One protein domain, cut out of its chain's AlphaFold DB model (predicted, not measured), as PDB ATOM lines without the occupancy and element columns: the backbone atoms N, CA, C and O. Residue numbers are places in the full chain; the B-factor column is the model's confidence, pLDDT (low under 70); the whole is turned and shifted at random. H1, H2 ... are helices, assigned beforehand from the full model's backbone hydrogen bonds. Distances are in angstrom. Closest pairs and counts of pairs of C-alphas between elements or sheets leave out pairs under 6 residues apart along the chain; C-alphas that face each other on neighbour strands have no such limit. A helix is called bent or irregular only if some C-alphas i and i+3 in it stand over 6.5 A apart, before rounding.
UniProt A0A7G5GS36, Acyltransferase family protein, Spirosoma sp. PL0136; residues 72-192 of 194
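Overview. This is residues 72 to 192 of the 194 residues of the protein "Acyltransferase family protein" of Spirosoma sp. PL0136 (UniProt A0A7G5GS36). One long bent helix, H1, runs along most of the length of an elongated model, and the other longer helices follow one another beside it: the hairpin of H3 and H4 at the H1a end, with H3 next to H1a and H4 beyond H3, and short H2 beside the beginning of H1b. Residues 108 to 113, of which 108 to 110 belong to H1, stick out at one end, and the small H5 lies away from the other helices. The printed part has 121 residues with five named helices, H1 to H5 in that order along the chain, and no named strand; its class is all helix. It is loose, with a radius of gyration of the C-alphas of 17.0 A, and spans 56 by 32 by 22 A.

Arrangement. H1, residues 77 to 110, was assigned as one helix by its hydrogen bonds but is bent: C-alphas 87 and 90 are 6.6 A apart. Its arms, H1a, residues 77 to 87, and H1b, residues 90 to 110, stand at a steep tilt of 42 degrees. H2, residues 118 to 126, and H1b only just touch, with 3 pairs of C-alphas within 8 A, and H1b touches H2 with residues 93 to 96 alone; the closest C-alphas are those of Thr 96 and Ala 124, 6.4 A apart. These two form a helical hairpin, opposite ways at a shallow tilt of 32 degrees, only just short of steep. H3, residues 136 to 154, is close to H1a but not clearly touching it; their closest C-alphas, Ile 84 and Ile 141, are 7.1 A apart, and they run opposite ways at a shallow tilt of 13 degrees. H3 and H4, residues 159 to 178, touch and form a helical hairpin, opposite ways at 35.1 degrees, only just steep; their closest C-alphas, Gly 149 and Gly 162, are 3.8 A apart. H5, residues 187 to 190, is apart from H1a, H1b, H2, H3 and H4. Every O i to N i+4 pair is within hydrogen-bond range in H1a, H1b, H2, H3 and H4; H5 is too short for such a pair.

Along the chain. H1a begins at C-alpha 77, (16.046, -53.979, 37.523), and is 15.5 A long; H1b is 30.1 A long and ends at C-alpha 110, (-13.973, -29.000, 11.625). H2 is 11.9 A long, H3 26.6 A and H4 28.4 A. H5 is 5.3 A long and ends at C-alpha 190, (-19.079, -54.102, 31.614).

Size, cuts and confidence. The two C-alphas farthest apart, those of Thr 110 and Arg 156, are 56.3 A apart. The printed part has no cut. The link H3 to H4 is tight; H1 to H2, H2 to H3 and H4 to H5 are short, and no link is long. The mean pLDDT of the printed part is 85.7; it is under 70 at residues 113 to 115, 130 to 131 and 185 to 192.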
ATOM      1  N   ASP A  72      14.903 -62.877  36.799       91.31
ATOM      2  CA  ASP A  72      16.087 -63.489  37.384       91.31
ATOM      3  C   ASP A  72      16.755 -62.467  38.311       91.31
ATOM      4  O   ASP A  72      16.873 -61.283  37.981       91.31
ATOM      5  N   VAL A  73      17.192 -62.941  39.476       85.50
ATOM      6  CA  VAL A  73      17.945 -62.191  40.489       85.50
ATOM      7  C   VAL A  73      19.232 -61.591  39.913       85.50
ATOM      8  O   VAL A  73      19.630 -60.494  40.313       85.50
ATOM      9  N   ALA A  74      19.865 -62.269  38.955       85.88
ATOM     10  CA  ALA A  74      21.088 -61.805  38.308       85.88
ATOM     11  C   ALA A  74      20.854 -60.607  37.366       85.88
ATOM     12  O   ALA A  74      21.784 -59.852  37.065       85.88
ATOM     13  N   ILE A  75      19.621 -60.399  36.892       88.44
ATOM     14  CA  ILE A  75      19.309 -59.333  35.938       88.44
ATOM     15  C   ILE A  75      19.027 -58.027  36.687       88.44
ATOM     16  O   ILE A  75      18.164 -57.925  37.555       88.44
ATOM     17  N   SER A  76      19.716 -56.958  36.287       92.81
ATOM     18  CA  SER A  76      19.472 -55.624  36.839       92.81
ATOM     19  C   SER A  76      18.043 -55.139  36.566       92.81
ATOM     20  O   SER A  76      17.586 -55.118  35.424       92.81
ATOM     21  N   VAL A  77      17.380 -54.613  37.602       93.06
ATOM     22  CA  VAL A  77      16.046 -53.979  37.523       93.06
ATOM     23  C   VAL A  77      15.941 -52.953  36.388       93.06
ATOM     24  O   VAL A  77      14.933 -52.907  35.689       93.06
ATOM     25  N   LYS A  78      17.004 -52.172  36.137       94.94
ATOM     26  CA  LYS A  78      17.043 -51.188  35.040       94.94
ATOM     27  C   LYS A  78      16.870 -51.851  33.669       94.94
ATOM     28  O   LYS A  78      16.212 -51.294  32.797       94.94
ATOM     29  N   VAL A  79      17.448 -53.039  33.482       95.25
ATOM     30  CA  VAL A  79      17.333 -53.809  32.236       95.25
ATOM     31  C   VAL A  79      15.911 -54.336  32.069       95.25
ATOM     32  O   VAL A  79      15.367 -54.251  30.971       95.25
ATOM     33  N   ILE A  80      15.292 -54.825  33.148       95.06
ATOM     34  CA  ILE A  80      13.905 -55.312  33.135       95.06
ATOM     35  C   ILE A  80      12.956 -54.168  32.760       95.06
ATOM     36  O   ILE A  80      12.250 -54.272  31.759       95.06
ATOM     37  N   ILE A  81      13.017 -53.041  33.476       95.19
ATOM     38  CA  ILE A  81      12.198 -51.852  33.184       95.19
ATOM     39  C   ILE A  81      12.450 -51.357  31.754       95.19
ATOM     40  O   ILE A  81      11.506 -51.062  31.027       95.19
ATOM     41  N   GLY A  82      13.709 -51.334  31.305       96.06
ATOM     42  CA  GLY A  82      14.051 -50.958  29.934       96.06
ATOM     43  C   GLY A  82      13.424 -51.871  28.874       96.06
ATOM     44  O   GLY A  82      13.006 -51.382  27.825       96.06
ATOM     45  N   LYS A  83      13.311 -53.183  29.133       94.62
ATOM     46  CA  LYS A  83      12.614 -54.124  28.239       94.62
ATOM     47  C   LYS A  83      11.107 -53.859  28.203       94.62
ATOM     48  O   LYS A  83      10.549 -53.852  27.107       94.62
ATOM     49  N   ILE A  84      10.480 -53.616  29.358       95.12
ATOM     50  CA  ILE A  84       9.052 -53.257  29.456       95.12
ATOM     51  C   ILE A  84       8.788 -51.995  28.631       95.12
ATOM     52  O   ILE A  84       7.938 -51.990  27.742       95.12
ATOM     53  N   TRP A  85       9.586 -50.949  28.858       95.31
ATOM     54  CA  TRP A  85       9.430 -49.667  28.177       95.31
ATOM     55  C   TRP A  85       9.608 -49.815  26.661       95.31
ATOM     56  O   TRP A  85       8.750 -49.390  25.896       95.31
ATOM     57  N   LYS A  86      10.667 -50.495  26.200       95.62
ATOM     58  CA  LYS A  86      10.909 -50.700  24.761       95.62
ATOM     59  C   LYS A  86       9.811 -51.499  24.058       95.62
ATOM     60  O   LYS A  86       9.543 -51.237  22.891       95.62
ATOM     61  N   ARG A  87       9.214 -52.483  24.737       92.62
ATOM     62  CA  ARG A  87       8.208 -53.377  24.141       92.62
ATOM     63  C   ARG A  87       6.788 -52.828  24.209       92.62
ATOM     64  O   ARG A  87       6.024 -53.092  23.292       92.62
ATOM     65  N   ILE A  88       6.440 -52.117  25.280       93.81
ATOM     66  CA  ILE A  88       5.059 -51.694  25.562       93.81
ATOM     67  C   ILE A  88       4.963 -50.168  25.613       93.81
ATOM     68  O   ILE A  88       4.128 -49.584  24.930       93.81
ATOM     69  N   GLY A  89       5.860 -49.516  26.357       92.56
ATOM     70  CA  GLY A  89       5.857 -48.061  26.534       92.56
ATOM     71  C   GLY A  89       6.058 -47.270  25.235       92.56
ATOM     72  O   GLY A  89       5.289 -46.347  24.978       92.56
ATOM     73  N   ILE A  90       7.045 -47.635  24.395       94.00
ATOM     74  CA  ILE A  90       7.319 -46.910  23.132       94.00
ATOM     75  C   ILE A  90       6.136 -47.020  22.179       94.00
ATOM     76  O   ILE A  90       5.650 -45.968  21.762       94.00
ATOM     77  N   PRO A  91       5.639 -48.226  21.838       91.81
ATOM     78  CA  PRO A  91       4.512 -48.332  20.916       91.81
ATOM     79  C   PRO A  91       3.270 -47.598  21.427       91.81
ATOM     80  O   PRO A  91       2.619 -46.894  20.658       91.81
ATOM     81  N   PHE A  92       2.995 -47.695  22.731       91.94
ATOM     82  CA  PHE A  92       1.873 -47.009  23.357       91.94
ATOM     83  C   PHE A  92       1.993 -45.480  23.263       91.94
ATOM     84  O   PHE A  92       1.070 -44.823  22.782       91.94
ATOM     85  N   LEU A  93       3.129 -44.892  23.663       91.62
ATOM     86  CA  LEU A  93       3.302 -43.437  23.572       91.62
ATOM     87  C   LEU A  93       3.318 -42.948  22.125       91.62
ATOM     88  O   LEU A  93       2.736 -41.902  21.842       91.62
ATOM     89  N   ALA A  94       3.945 -43.694  21.212       92.44
ATOM     90  CA  ALA A  94       3.957 -43.349  19.796       92.44
ATOM     91  C   ALA A  94       2.530 -43.257  19.241       92.44
ATOM     92  O   ALA A  94       2.180 -42.262  18.606       92.44
ATOM     93  N   TRP A  95       1.679 -44.242  19.546       92.12
ATOM     94  CA  TRP A  95       0.283 -44.209  19.121       92.12
ATOM     95  C   TRP A  95      -0.513 -43.088  19.786       92.12
ATOM     96  O   TRP A  95      -1.253 -42.381  19.110       92.12
ATOM     97  N   THR A  96      -0.332 -42.873  21.089       89.19
ATOM     98  CA  THR A  96      -1.015 -41.790  21.806       89.19
ATOM     99  C   THR A  96      -0.672 -40.417  21.220       89.19
ATOM    100  O   THR A  96      -1.565 -39.585  21.060       89.19
ATOM    101  N   VAL A  97       0.582 -40.188  20.818       90.75
ATOM    102  CA  VAL A  97       0.990 -38.956  20.120       90.75
ATOM    103  C   VAL A  97       0.311 -38.836  18.754       90.75
ATOM    104  O   VAL A  97      -0.237 -37.776  18.450       90.75
ATOM    105  N   ILE A  98       0.293 -39.909  17.953       91.44
ATOM    106  CA  ILE A  98      -0.397 -39.925  16.652       91.44
ATOM    107  C   ILE A  98      -1.888 -39.611  16.836       91.44
ATOM    108  O   ILE A  98      -2.421 -38.730  16.161       91.44
ATOM    109  N   TYR A  99      -2.551 -40.274  17.784       88.62
ATOM    110  CA  TYR A  99      -3.965 -40.073  18.091       88.62
ATOM    111  C   TYR A  99      -4.273 -38.621  18.473       88.62
ATOM    112  O   TYR A  99      -5.178 -38.005  17.904       88.62
ATOM    113  N   LEU A 100      -3.513 -38.052  19.413       88.12
ATOM    114  CA  LEU A 100      -3.704 -36.666  19.842       88.12
ATOM    115  C   LEU A 100      -3.426 -35.680  18.701       88.12
ATOM    116  O   LEU A 100      -4.157 -34.698  18.561       88.12
ATOM    117  N   GLY A 101      -2.430 -35.963  17.858       89.50
ATOM    118  CA  GLY A 101      -2.132 -35.185  16.657       89.50
ATOM    119  C   GLY A 101      -3.300 -35.175  15.670       89.50
ATOM    120  O   GLY A 101      -3.774 -34.104  15.290       89.50
ATOM    121  N   LEU A 102      -3.833 -36.349  15.321       89.44
ATOM    122  CA  LEU A 102      -4.985 -36.477  14.418       89.44
ATOM    123  C   LEU A 102      -6.248 -35.836  15.000       89.44
ATOM    124  O   LEU A 102      -6.989 -35.160  14.284       89.44
ATOM    125  N   ARG A 103      -6.491 -35.998  16.305       85.44
ATOM    126  CA  ARG A 103      -7.633 -35.376  16.988       85.44
ATOM    127  C   ARG A 103      -7.533 -33.851  16.984       85.44
ATOM    128  O   ARG A 103      -8.536 -33.180  16.744       85.44
ATOM    129  N   THR A 104      -6.331 -33.314  17.190       85.81
ATOM    130  CA  THR A 104      -6.063 -31.870  17.118       85.81
ATOM    131  C   THR A 104      -6.222 -31.351  15.690       85.81
ATOM    132  O   THR A 104      -6.884 -30.339  15.482       85.81
ATOM    133  N   ALA A 105      -5.708 -32.065  14.687       88.94
ATOM    134  CA  ALA A 105      -5.897 -31.699  13.283       88.94
ATOM    135  C   ALA A 105      -7.386 -31.682  12.897       88.94
ATOM    136  O   ALA A 105      -7.865 -30.709  12.314       88.94
ATOM    137  N   LYS A 106      -8.151 -32.706  13.300       86.62
ATOM    138  CA  LYS A 106      -9.606 -32.756  13.090       86.62
ATOM    139  C   LYS A 106     -10.311 -31.563  13.735       86.62
ATOM    140  O   LYS A 106     -11.187 -30.976  13.102       86.62
ATOM    141  N   TYR A 107      -9.936 -31.200  14.963       85.31
ATOM    142  CA  TYR A 107     -10.474 -30.028  15.661       85.31
ATOM    143  C   TYR A 107     -10.245 -28.742  14.858       85.31
ATOM    144  O   TYR A 107     -11.196 -28.006  14.605       85.31
ATOM    145  N   LEU A 108      -9.013 -28.515  14.394       87.25
ATOM    146  CA  LEU A 108      -8.654 -27.325  13.618       87.25
ATOM    147  C   LEU A 108      -9.409 -27.235  12.283       87.25
ATOM    148  O   LEU A 108      -9.760 -26.138  11.866       87.25
ATOM    149  N   ILE A 109      -9.684 -28.371  11.635       91.62
ATOM    150  CA  ILE A 109     -10.385 -28.415  10.340       91.62
ATOM    151  C   ILE A 109     -11.902 -28.252  10.502       91.62
ATOM    152  O   ILE A 109     -12.539 -27.560   9.715       91.62
ATOM    153  N   THR A 110     -12.503 -28.916  11.494       87.44
ATOM    154  CA  THR A 110     -13.973 -29.000  11.625       87.44
ATOM    155  C   THR A 110     -14.573 -27.970  12.574       87.44
ATOM    156  O   THR A 110     -15.793 -27.836  12.617       87.44
ATOM    157  N   GLY A 111     -13.756 -27.289  13.384       81.19
ATOM    158  CA  GLY A 111     -14.239 -26.394  14.442       81.19
ATOM    159  C   GLY A 111     -15.077 -27.101  15.518       81.19
ATOM    160  O   GLY A 111     -15.755 -26.441  16.304       81.19
ATOM    161  N   SER A 112     -15.074 -28.440  15.548       73.94
ATOM    162  CA  SER A 112     -15.904 -29.228  16.463       73.94
ATOM    163  C   SER A 112     -15.481 -29.028  17.920       73.94
ATOM    164  O   SER A 112     -14.307 -28.995  18.255       73.94
ATOM    165  N   SER A 113     -16.453 -28.908  18.820       57.66
ATOM    166  CA  SER A 113     -16.321 -28.358  20.177       57.66
ATOM    167  C   SER A 113     -15.586 -29.218  21.218       57.66
ATOM    168  O   SER A 113     -15.641 -28.900  22.409       57.66
ATOM    169  N   THR A 114     -14.882 -30.291  20.837       62.19
ATOM    170  CA  THR A 114     -14.097 -31.080  21.805       62.19
ATOM    171  C   THR A 114     -12.885 -30.289  22.288       62.19
ATOM    172  O   THR A 114     -11.792 -30.393  21.735       62.19
ATOM    173  N   LYS A 115     -13.093 -29.495  23.342       64.12
ATOM    174  CA  LYS A 115     -12.050 -28.718  24.010       64.12
ATOM    175  C   LYS A 115     -10.934 -29.645  24.477       64.12
ATOM    176  O   LYS A 115     -11.160 -30.605  25.219       64.12
ATOM    177  N   PHE A 116      -9.715 -29.320  24.068       70.88
ATOM    178  CA  PHE A 116      -8.510 -29.946  24.583       70.88
ATOM    179  C   PHE A 116      -8.401 -29.648  26.084       70.88
ATOM    180  O   PHE A 116      -8.143 -28.518  26.491       70.88
ATOM    181  N   THR A 117      -8.678 -30.654  26.912       78.88
ATOM    182  CA  THR A 117      -8.701 -30.528  28.376       78.88
ATOM    183  C   THR A 117      -7.552 -31.341  28.964       78.88
ATOM    184  O   THR A 117      -7.237 -32.413  28.454       78.88
ATOM    185  N   ILE A 118      -6.957 -30.893  30.072       78.62
ATOM    186  CA  ILE A 118      -5.920 -31.654  30.802       78.62
ATOM    187  C   ILE A 118      -6.410 -33.070  31.150       78.62
ATOM    188  O   ILE A 118      -5.659 -34.035  31.070       78.62
ATOM    189  N   ASN A 119      -7.698 -33.211  31.459       80.81
ATOM    190  CA  ASN A 119      -8.336 -34.499  31.706       80.81
ATOM    191  C   ASN A 119      -8.226 -35.458  30.496       80.81
ATOM    192  O   ASN A 119      -7.881 -36.623  30.670       80.81
ATOM    193  N   LEU A 120      -8.397 -34.956  29.264       80.50
ATOM    194  CA  LEU A 120      -8.224 -35.753  28.045       80.50
ATOM    195  C   LEU A 120      -6.780 -36.245  27.893       80.50
ATOM    196  O   LEU A 120      -6.557 -37.392  27.517       80.50
ATOM    197  N   LEU A 121      -5.803 -35.390  28.203       82.31
ATOM    198  CA  LEU A 121      -4.394 -35.775  28.181       82.31
ATOM    199  C   LEU A 121      -4.113 -36.900  29.172       82.31
ATOM    200  O   LEU A 121      -3.515 -37.902  28.798       82.31
ATOM    201  N   VAL A 122      -4.586 -36.764  30.411       82.50
ATOM    202  CA  VAL A 122      -4.424 -37.794  31.444       82.50
ATOM    203  C   VAL A 122      -5.050 -39.116  30.995       82.50
ATOM    204  O   VAL A 122      -4.405 -40.158  31.098       82.50
ATOM    205  N   ARG A 123      -6.263 -39.092  30.437       83.12
ATOM    206  CA  ARG A 123      -6.952 -40.306  29.972       83.12
ATOM    207  C   ARG A 123      -6.252 -40.963  28.782       83.12
ATOM    208  O   ARG A 123      -6.063 -42.178  28.784       83.12
ATOM    209  N   ALA A 124      -5.788 -40.175  27.813       82.44
ATOM    210  CA  ALA A 124      -5.066 -40.687  26.651       82.44
ATOM    211  C   ALA A 124      -3.678 -41.244  27.021       82.44
ATOM    212  O   ALA A 124      -3.314 -42.330  26.575       82.44
ATOM    213  N   PHE A 125      -2.911 -40.532  27.856       84.94
ATOM    214  CA  PHE A 125      -1.540 -40.912  28.213       84.94
ATOM    215  C   PHE A 125      -1.445 -41.976  29.299       84.94
ATOM    216  O   PHE A 125      -0.479 -42.731  29.293       84.94
ATOM    217  N   LEU A 126      -2.379 -42.032  30.249       83.00
ATOM    218  CA  LEU A 126      -2.269 -42.968  31.371       83.00
ATOM    219  C   LEU A 126      -3.230 -44.143  31.272       83.00
ATOM    220  O   LEU A 126      -2.871 -45.208  31.752       83.00
ATOM    221  N   TYR A 127      -4.397 -43.989  30.644       81.62
ATOM    222  CA  TYR A 127      -5.460 -45.007  30.661       81.62
ATOM    223  C   TYR A 127      -5.819 -45.542  29.270       81.62
ATOM    224  O   TYR A 127      -6.739 -46.337  29.123       81.62
ATOM    225  N   GLY A 128      -5.079 -45.132  28.238       75.44
ATOM    226  CA  GLY A 128      -5.226 -45.676  26.891       75.44
ATOM    227  C   GLY A 128      -6.536 -45.317  26.198       75.44
ATOM    228  O   GLY A 128      -6.892 -45.960  25.219       75.44
ATOM    229  N   GLU A 129      -7.211 -44.239  26.610       78.06
ATOM    230  CA  GLU A 129      -8.412 -43.734  25.920       78.06
ATOM    231  C   GLU A 129      -8.106 -43.133  24.524       78.06
ATOM    232  O   GLU A 129      -8.969 -42.558  23.862       78.06
ATOM    233  N   SER A 130      -6.859 -43.248  24.059       64.44
ATOM    234  CA  SER A 130      -6.463 -42.971  22.677       64.44
ATOM    235  C   SER A 130      -7.000 -44.015  21.688       64.44
ATOM    236  O   SER A 130      -7.120 -43.733  20.497       64.44
ATOM    237  N   SER A 131      -7.348 -45.215  22.149       65.25
ATOM    238  CA  SER A 131      -8.068 -46.220  21.366       65.25
ATOM    239  C   SER A 131      -8.644 -47.269  22.310       65.25
ATOM    240  O   SER A 131      -7.917 -47.785  23.157       65.25
ATOM    241  N   GLU A 132      -9.910 -47.648  22.122       70.38
ATOM    242  CA  GLU A 132     -10.544 -48.733  22.892       70.38
ATOM    243  C   GLU A 132      -9.769 -50.048  22.816       70.38
ATOM    244  O   GLU A 132      -9.892 -50.876  23.701       70.38
ATOM    245  N   GLN A 133      -8.927 -50.236  21.799       70.56
ATOM    246  CA  GLN A 133      -8.097 -51.427  21.660       70.56
ATOM    247  C   GLN A 133      -6.798 -51.348  22.467       70.56
ATOM    248  O   GLN A 133      -6.163 -52.373  22.653       70.56
ATOM    249  N   MET A 134      -6.358 -50.175  22.939       80.38
ATOM    250  CA  MET A 134      -5.036 -49.990  23.563       80.38
ATOM    251  C   MET A 134      -5.048 -49.885  25.088       80.38
ATOM    252  O   MET A 134      -3.974 -49.866  25.695       80.38
ATOM    253  N   TYR A 135      -6.221 -49.851  25.722       83.25
ATOM    254  CA  TYR A 135      -6.338 -49.729  27.182       83.25
ATOM    255  C   TYR A 135      -5.581 -50.813  27.955       83.25
ATOM    256  O   TYR A 135      -5.057 -50.559  29.039       83.25
ATOM    257  N   TYR A 136      -5.466 -52.009  27.374       86.06
ATOM    258  CA  TYR A 136      -4.786 -53.130  28.010       86.06
ATOM    259  C   TYR A 136      -3.269 -52.902  28.136       86.06
ATOM    260  O   TYR A 136      -2.615 -53.553  28.946       86.06
ATOM    261  N   LEU A 137      -2.661 -51.997  27.356       91.06
ATOM    262  CA  LEU A 137      -1.208 -51.785  27.374       91.06
ATOM    263  C   LEU A 137      -0.729 -51.088  28.665       91.06
ATOM    264  O   LEU A 137       0.162 -51.646  29.317       91.06
ATOM    265  N   PRO A 138      -1.284 -49.928  29.084       91.31
ATOM    266  CA  PRO A 138      -0.995 -49.356  30.401       91.31
ATOM    267  C   PRO A 138      -1.270 -50.331  31.544       91.31
ATOM    268  O   PRO A 138      -0.432 -50.489  32.431       91.31
ATOM    269  N   GLU A 139      -2.393 -51.046  31.487       90.44
ATOM    270  CA  GLU A 139      -2.764 -52.022  32.510       90.44
ATOM    271  C   GLU A 139      -1.730 -53.156  32.616       90.44
ATOM    272  O   GLU A 139      -1.279 -53.498  33.713       90.44
ATOM    273  N   LEU A 140      -1.243 -53.665  31.481       92.94
ATOM    274  CA  LEU A 140      -0.190 -54.679  31.447       92.94
ATOM    275  C   LEU A 140       1.128 -54.175  32.060       92.94
ATOM    276  O   LEU A 140       1.807 -54.943  32.745       92.94
ATOM    277  N   ILE A 141       1.497 -52.902  31.853       95.00
ATOM    278  CA  ILE A 141       2.677 -52.299  32.505       95.00
ATOM    279  C   ILE A 141       2.499 -52.317  34.026       95.00
ATOM    280  O   ILE A 141       3.419 -52.716  34.743       95.00
ATOM    281  N   ILE A 142       1.323 -51.931  34.517       95.06
ATOM    282  CA  ILE A 142       1.015 -51.880  35.951       95.06
ATOM    283  C   ILE A 142       1.018 -53.278  36.575       95.06
ATOM    284  O   ILE A 142       1.594 -53.476  37.650       95.06
ATOM    285  N   MET A 143       0.474 -54.280  35.883       95.00
ATOM    286  CA  MET A 143       0.558 -55.677  36.322       95.00
ATOM    287  C   MET A 143       2.016 -56.167  36.375       95.00
ATOM    288  O   MET A 143       2.426 -56.779  37.362       95.00
ATOM    289  N   GLN A 144       2.837 -55.854  35.366       96.50
ATOM    290  CA  GLN A 144       4.262 -56.214  35.365       96.50
ATOM    291  C   GLN A 144       5.050 -55.496  36.470       96.50
ATOM    292  O   GLN A 144       5.913 -56.109  37.100       96.50
ATOM    293  N   PHE A 145       4.746 -54.227  36.754       97.25
ATOM    294  CA  PHE A 145       5.338 -53.486  37.873       97.25
ATOM    295  C   PHE A 145       4.928 -54.062  39.224       97.25
ATOM    296  O   PHE A 145       5.780 -54.186  40.104       97.25
ATOM    297  N   SER A 146       3.673 -54.488  39.368       96.94
ATOM    298  CA  SER A 146       3.185 -55.158  40.577       96.94
ATOM    299  C   SER A 146       3.930 -56.473  40.819       96.94
ATOM    300  O   SER A 146       4.484 -56.682  41.899       96.94
ATOM    301  N   ILE A 147       4.034 -57.329  39.795       97.19
ATOM    302  CA  ILE A 147       4.784 -58.593  39.874       97.19
ATOM    303  C   ILE A 147       6.263 -58.339  40.176       97.19
ATOM    304  O   ILE A 147       6.827 -58.987  41.056       97.19
ATOM    305  N   LEU A 148       6.898 -57.388  39.483       96.94
ATOM    306  CA  LEU A 148       8.298 -57.036  39.723       96.94
ATOM    307  C   LEU A 148       8.505 -56.519  41.151       96.94
ATOM    308  O   LEU A 148       9.483 -56.880  41.801       96.94
ATOM    309  N   GLY A 149       7.581 -55.701  41.654       96.62
ATOM    310  CA  GLY A 149       7.624 -55.194  43.018       96.62
ATOM    311  C   GLY A 149       7.532 -56.308  44.061       96.62
ATOM    312  O   GLY A 149       8.369 -56.359  44.965       96.62
ATOM    313  N   ILE A 150       6.601 -57.254  43.887       97.12
ATOM    314  CA  ILE A 150       6.488 -58.457  44.732       97.12
ATOM    315  C   ILE A 150       7.774 -59.283  44.659       97.12
ATOM    316  O   ILE A 150       8.334 -59.642  45.694       97.12
ATOM    317  N   PHE A 151       8.282 -59.543  43.452       96.69
ATOM    318  CA  PHE A 151       9.508 -60.311  43.245       96.69
ATOM    319  C   PHE A 151      10.704 -59.699  43.990       96.69
ATOM    320  O   PHE A 151      11.418 -60.411  44.698       96.69
ATOM    321  N   LEU A 152      10.898 -58.378  43.903       96.38
ATOM    322  CA  LEU A 152      11.976 -57.663  44.600       96.38
ATOM    323  C   LEU A 152      11.832 -57.714  46.129       96.38
ATOM    324  O   LEU A 152      12.825 -57.836  46.852       96.38
ATOM    325  N   LEU A 153      10.601 -57.666  46.643       96.06
ATOM    326  CA  LEU A 153      10.337 -57.806  48.075       96.06
ATOM    327  C   LEU A 153      10.635 -59.216  48.590       96.06
ATOM    328  O   LEU A 153      11.336 -59.358  49.598       96.06
ATOM    329  N   VAL A 154      10.148 -60.238  47.881       96.50
ATOM    330  CA  VAL A 154      10.308 -61.658  48.236       96.50
ATOM    331  C   VAL A 154      11.778 -62.072  48.175       96.50
ATOM    332  O   VAL A 154      12.296 -62.644  49.133       96.50
ATOM    333  N   THR A 155      12.482 -61.704  47.101       94.19
ATOM    334  CA  THR A 155      13.924 -61.976  46.937       94.19
ATOM    335  C   THR A 155      14.813 -61.093  47.817       94.19
ATOM    336  O   THR A 155      16.015 -61.325  47.914       94.19
ATOM    337  N   ARG A 156      14.231 -60.095  48.499       92.94
ATOM    338  CA  ARG A 156      14.916 -59.113  49.357       92.94
ATOM    339  C   ARG A 156      15.934 -58.233  48.619       92.94
ATOM    340  O   ARG A 156      16.761 -57.585  49.259       92.94
ATOM    341  N   ILE A 157      15.840 -58.141  47.297       88.44
ATOM    342  CA  ILE A 157      16.730 -57.342  46.449       88.44
ATOM    343  C   ILE A 157      16.100 -55.977  46.211       88.44
ATOM    344  O   ILE A 157      14.971 -55.885  45.746       88.44
ATOM    345  N   LYS A 158      16.843 -54.895  46.481       92.44
ATOM    346  CA  LYS A 158      16.401 -53.510  46.209       92.44
ATOM    347  C   LYS A 158      14.961 -53.242  46.686       92.44
ATOM    348  O   LYS A 158      14.156 -52.663  45.957       92.44
ATOM    349  N   ARG A 159      14.649 -53.649  47.924       94.44
ATOM    350  CA  ARG A 159      13.301 -53.580  48.523       94.44
ATOM    351  C   ARG A 159      12.627 -52.217  48.375       94.44
ATOM    352  O   ARG A 159      11.436 -52.172  48.098       94.44
ATOM    353  N   SER A 160      13.379 -51.121  48.493       95.88
ATOM    354  CA  SER A 160      12.844 -49.763  48.326       95.88
ATOM    355  C   SER A 160      12.251 -49.533  46.933       95.88
ATOM    356  O   SER A 160      11.195 -48.922  46.810       95.88
ATOM    357  N   ILE A 161      12.886 -50.073  45.884       95.88
ATOM    358  CA  ILE A 161      12.347 -50.016  44.518       95.88
ATOM    359  C   ILE A 161      11.101 -50.895  44.415       95.88
ATOM    360  O   ILE A 161      10.108 -50.467  43.838       95.88
ATOM    361  N   GLY A 162      11.128 -52.094  45.007       96.25
ATOM    362  CA  GLY A 162       9.970 -52.989  45.021       96.25
ATOM    363  C   GLY A 162       8.731 -52.358  45.669       96.25
ATOM    364  O   GLY A 162       7.651 -52.394  45.084       96.25
ATOM    365  N   LEU A 163       8.906 -51.702  46.822       97.31
ATOM    366  CA  LEU A 163       7.847 -50.932  47.486       97.31
ATOM    367  C   LEU A 163       7.359 -49.771  46.623       97.31
ATOM    368  O   LEU A 163       6.155 -49.593  46.478       97.31
ATOM    369  N   CYS A 164       8.276 -49.004  46.026       97.44
ATOM    370  CA  CYS A 164       7.920 -47.883  45.162       97.44
ATOM    371  C   CYS A 164       7.063 -48.333  43.967       97.44
ATOM    372  O   CYS A 164       6.033 -47.722  43.698       97.44
ATOM    373  N   LEU A 165       7.432 -49.436  43.305       97.00
ATOM    374  CA  LEU A 165       6.663 -50.001  42.191       97.00
ATOM    375  C   LEU A 165       5.268 -50.473  42.621       97.00
ATOM    376  O   LEU A 165       4.300 -50.252  41.893       97.00
ATOM    377  N   LEU A 166       5.149 -51.095  43.797       96.75
ATOM    378  CA  LEU A 166       3.856 -51.547  44.313       96.75
ATOM    379  C   LEU A 166       2.953 -50.390  44.719       96.75
ATOM    380  O   LEU A 166       1.794 -50.364  44.319       96.75
ATOM    381  N   ILE A 167       3.488 -49.416  45.453       97.56
ATOM    382  CA  ILE A 167       2.751 -48.206  45.825       97.56
ATOM    383  C   ILE A 167       2.291 -47.480  44.564       97.56
ATOM    384  O   ILE A 167       1.121 -47.129  44.462       97.56
ATOM    385  N   PHE A 168       3.174 -47.314  43.576       96.56
ATOM    386  CA  PHE A 168       2.820 -46.709  42.296       96.56
ATOM    387  C   PHE A 168       1.674 -47.459  41.604       96.56
ATOM    388  O   PHE A 168       0.714 -46.834  41.160       96.56
ATOM    389  N   SER A 169       1.739 -48.791  41.563       95.88
ATOM    390  CA  SER A 169       0.702 -49.624  40.945       95.88
ATOM    391  C   SER A 169      -0.643 -49.504  41.673       95.88
ATOM    392  O   SER A 169      -1.676 -49.338  41.031       95.88
ATOM    393  N   ILE A 170      -0.636 -49.509  43.010       95.38
ATOM    394  CA  ILE A 170      -1.841 -49.340  43.836       95.38
ATOM    395  C   ILE A 170      -2.443 -47.948  43.641       95.38
ATOM    396  O   ILE A 170      -3.646 -47.831  43.428       95.38
ATOM    397  N   VAL A 171      -1.621 -46.896  43.681       95.25
ATOM    398  CA  VAL A 171      -2.073 -45.512  43.474       95.25
ATOM    399  C   VAL A 171      -2.673 -45.344  42.083       95.25
ATOM    400  O   VAL A 171      -3.734 -44.738  41.958       95.25
ATOM    401  N   TYR A 172      -2.043 -45.912  41.051       93.81
ATOM    402  CA  TYR A 172      -2.574 -45.891  39.690       93.81
ATOM    403  C   TYR A 172      -3.958 -46.555  39.614       93.81
ATOM    404  O   TYR A 172      -4.903 -45.942  39.120       93.81
ATOM    405  N   LEU A 173      -4.101 -47.772  40.149       91.88
ATOM    406  CA  LEU A 173      -5.375 -48.502  40.122       91.88
ATOM    407  C   LEU A 173      -6.458 -47.780  40.934       91.88
ATOM    408  O   LEU A 173      -7.589 -47.632  40.480       91.88
ATOM    409  N   TYR A 174      -6.111 -47.269  42.112       92.06
ATOM    410  CA  TYR A 174      -7.042 -46.531  42.960       92.06
ATOM    411  C   TYR A 174      -7.517 -45.231  42.298       92.06
ATOM    412  O   TYR A 174      -8.710 -44.925  42.293       92.06
ATOM    413  N   TRP A 175      -6.597 -44.483  41.686       90.62
ATOM    414  CA  TRP A 175      -6.933 -43.262  40.961       90.62
ATOM    415  C   TRP A 175      -7.832 -43.546  39.755       90.62
ATOM    416  O   TRP A 175      -8.818 -42.833  39.548       90.62
ATOM    417  N   GLY A 176      -7.509 -44.595  38.991       88.12
ATOM    418  CA  GLY A 176      -8.309 -45.063  37.862       88.12
ATOM    419  C   GLY A 176      -9.723 -45.454  38.260       88.12
ATOM    420  O   GLY A 176     -10.678 -45.048  37.596       88.12
ATOM    421  N   TYR A 177      -9.855 -46.157  39.384       88.19
ATOM    422  CA  TYR A 177     -11.139 -46.551  39.950       88.19
ATOM    423  C   TYR A 177     -11.998 -45.337  40.336       88.19
ATOM    424  O   TYR A 177     -13.142 -45.242  39.903       88.19
ATOM    425  N   ILE A 178     -11.442 -44.366  41.074       89.38
ATOM    426  CA  ILE A 178     -12.182 -43.159  41.500       89.38
ATOM    427  C   ILE A 178     -12.715 -42.362  40.306       89.38
ATOM    428  O   ILE A 178     -13.824 -41.830  40.355       89.38
ATOM    429  N   HIS A 179     -11.925 -42.256  39.240       84.75
ATOM    430  CA  HIS A 179     -12.266 -41.432  38.082       84.75
ATOM    431  C   HIS A 179     -13.003 -42.207  36.982       84.75
ATOM    432  O   HIS A 179     -13.256 -41.639  35.919       84.75
ATOM    433  N   ASN A 180     -13.357 -43.477  37.225       82.94
ATOM    434  CA  ASN A 180     -14.004 -44.366  36.255       82.94
ATOM    435  C   ASN A 180     -13.265 -44.401  34.908       82.94
ATOM    436  O   ASN A 180     -13.867 -44.326  33.835       82.94
ATOM    437  N   TYR A 181     -11.934 -44.463  34.958       83.19
ATOM    438  CA  TYR A 181     -11.139 -44.549  33.745       83.19
ATOM    439  C   TYR A 181     -11.205 -45.946  33.137       83.19
ATOM    440  O   TYR A 181     -11.209 -46.958  33.836       83.19
ATOM    441  N   TYR A 182     -11.250 -45.971  31.807       70.50
ATOM    442  CA  TYR A 182     -11.369 -47.185  31.012       70.50
ATOM    443  C   TYR A 182     -10.243 -48.179  31.358       70.50
ATOM    444  O   TYR A 182      -9.101 -47.775  31.574       70.50
ATOM    445  N   GLY A 183     -10.578 -49.468  31.477       70.62
ATOM    446  CA  GLY A 183      -9.658 -50.534  31.907       70.62
ATOM    447  C   GLY A 183      -9.591 -50.792  33.420       70.62
ATOM    448  O   GLY A 183      -9.302 -51.909  33.822       70.62
ATOM    449  N   VAL A 184      -9.931 -49.817  34.272       72.69
ATOM    450  CA  VAL A 184      -9.891 -49.971  35.750       72.69
ATOM    451  C   VAL A 184     -11.300 -50.052  36.367       72.69
ATOM    452  O   VAL A 184     -11.480 -50.144  37.581       72.69
ATOM    453  N   ILE A 185     -12.332 -50.022  35.525       62.75
ATOM    454  CA  ILE A 185     -13.733 -50.027  35.948       62.75
ATOM    455  C   ILE A 185     -14.134 -51.418  36.464       62.75
ATOM    456  O   ILE A 185     -13.751 -52.447  35.909       62.75
ATOM    457  N   SER A 186     -14.961 -51.435  37.514       54.88
ATOM    458  CA  SER A 186     -15.636 -52.628  38.034       54.88
ATOM    459  C   SER A 186     -16.296 -53.458  36.921       54.88
ATOM    460  O   SER A 186     -17.030 -52.925  36.087       54.88
ATOM    461  N   LEU A 187     -16.119 -54.784  36.982       51.50
ATOM    462  CA  LEU A 187     -16.790 -55.788  36.139       51.50
ATOM    463  C   LEU A 187     -18.314 -55.582  36.040       51.50
ATOM    464  O   LEU A 187     -18.918 -55.941  35.031       51.50
ATOM    465  N   SER A 188     -18.936 -54.970  37.053       47.53
ATOM    466  CA  SER A 188     -20.365 -54.639  37.036       47.53
ATOM    467  C   SER A 188     -20.749 -53.655  35.928       47.53
ATOM    468  O   SER A 188     -21.848 -53.752  35.398       47.53
ATOM    469  N   HIS A 189     -19.859 -52.746  35.525       46.62
ATOM    470  CA  HIS A 189     -20.139 -51.754  34.482       46.62
ATOM    471  C   HIS A 189     -20.014 -52.332  33.064       46.62
ATOM    472  O   HIS A 189     -20.744 -51.908  32.172       46.62
ATOM    473  N   PHE A 190     -19.160 -53.343  32.870       46.53
ATOM    474  CA  PHE A 190     -19.079 -54.102  31.614       46.53
ATOM    475  C   PHE A 190     -20.310 -54.986  31.374       46.53
ATOM    476  O   PHE A 190     -20.621 -55.301  30.234       46.53
ATOM    477  N   LEU A 191     -21.027 -55.378  32.434       45.28
ATOM    478  CA  LEU A 191     -22.283 -56.129  32.323       45.28
ATOM    479  C   LEU A 191     -23.500 -55.237  32.040       45.28
ATOM    480  O   LEU A 191     -24.532 -55.750  31.614       45.28
ATOM    481  N   VAL A 192     -23.393 -53.928  32.294       41.97
ATOM    482  CA  VAL A 192     -24.500 -52.965  32.162       41.97
ATOM    483  C   VAL A 192     -24.482 -52.233  30.816       41.97
ATOM    484  O   VAL A 192     -25.538 -51.805  30.365       41.97
TER     485      VAL A 192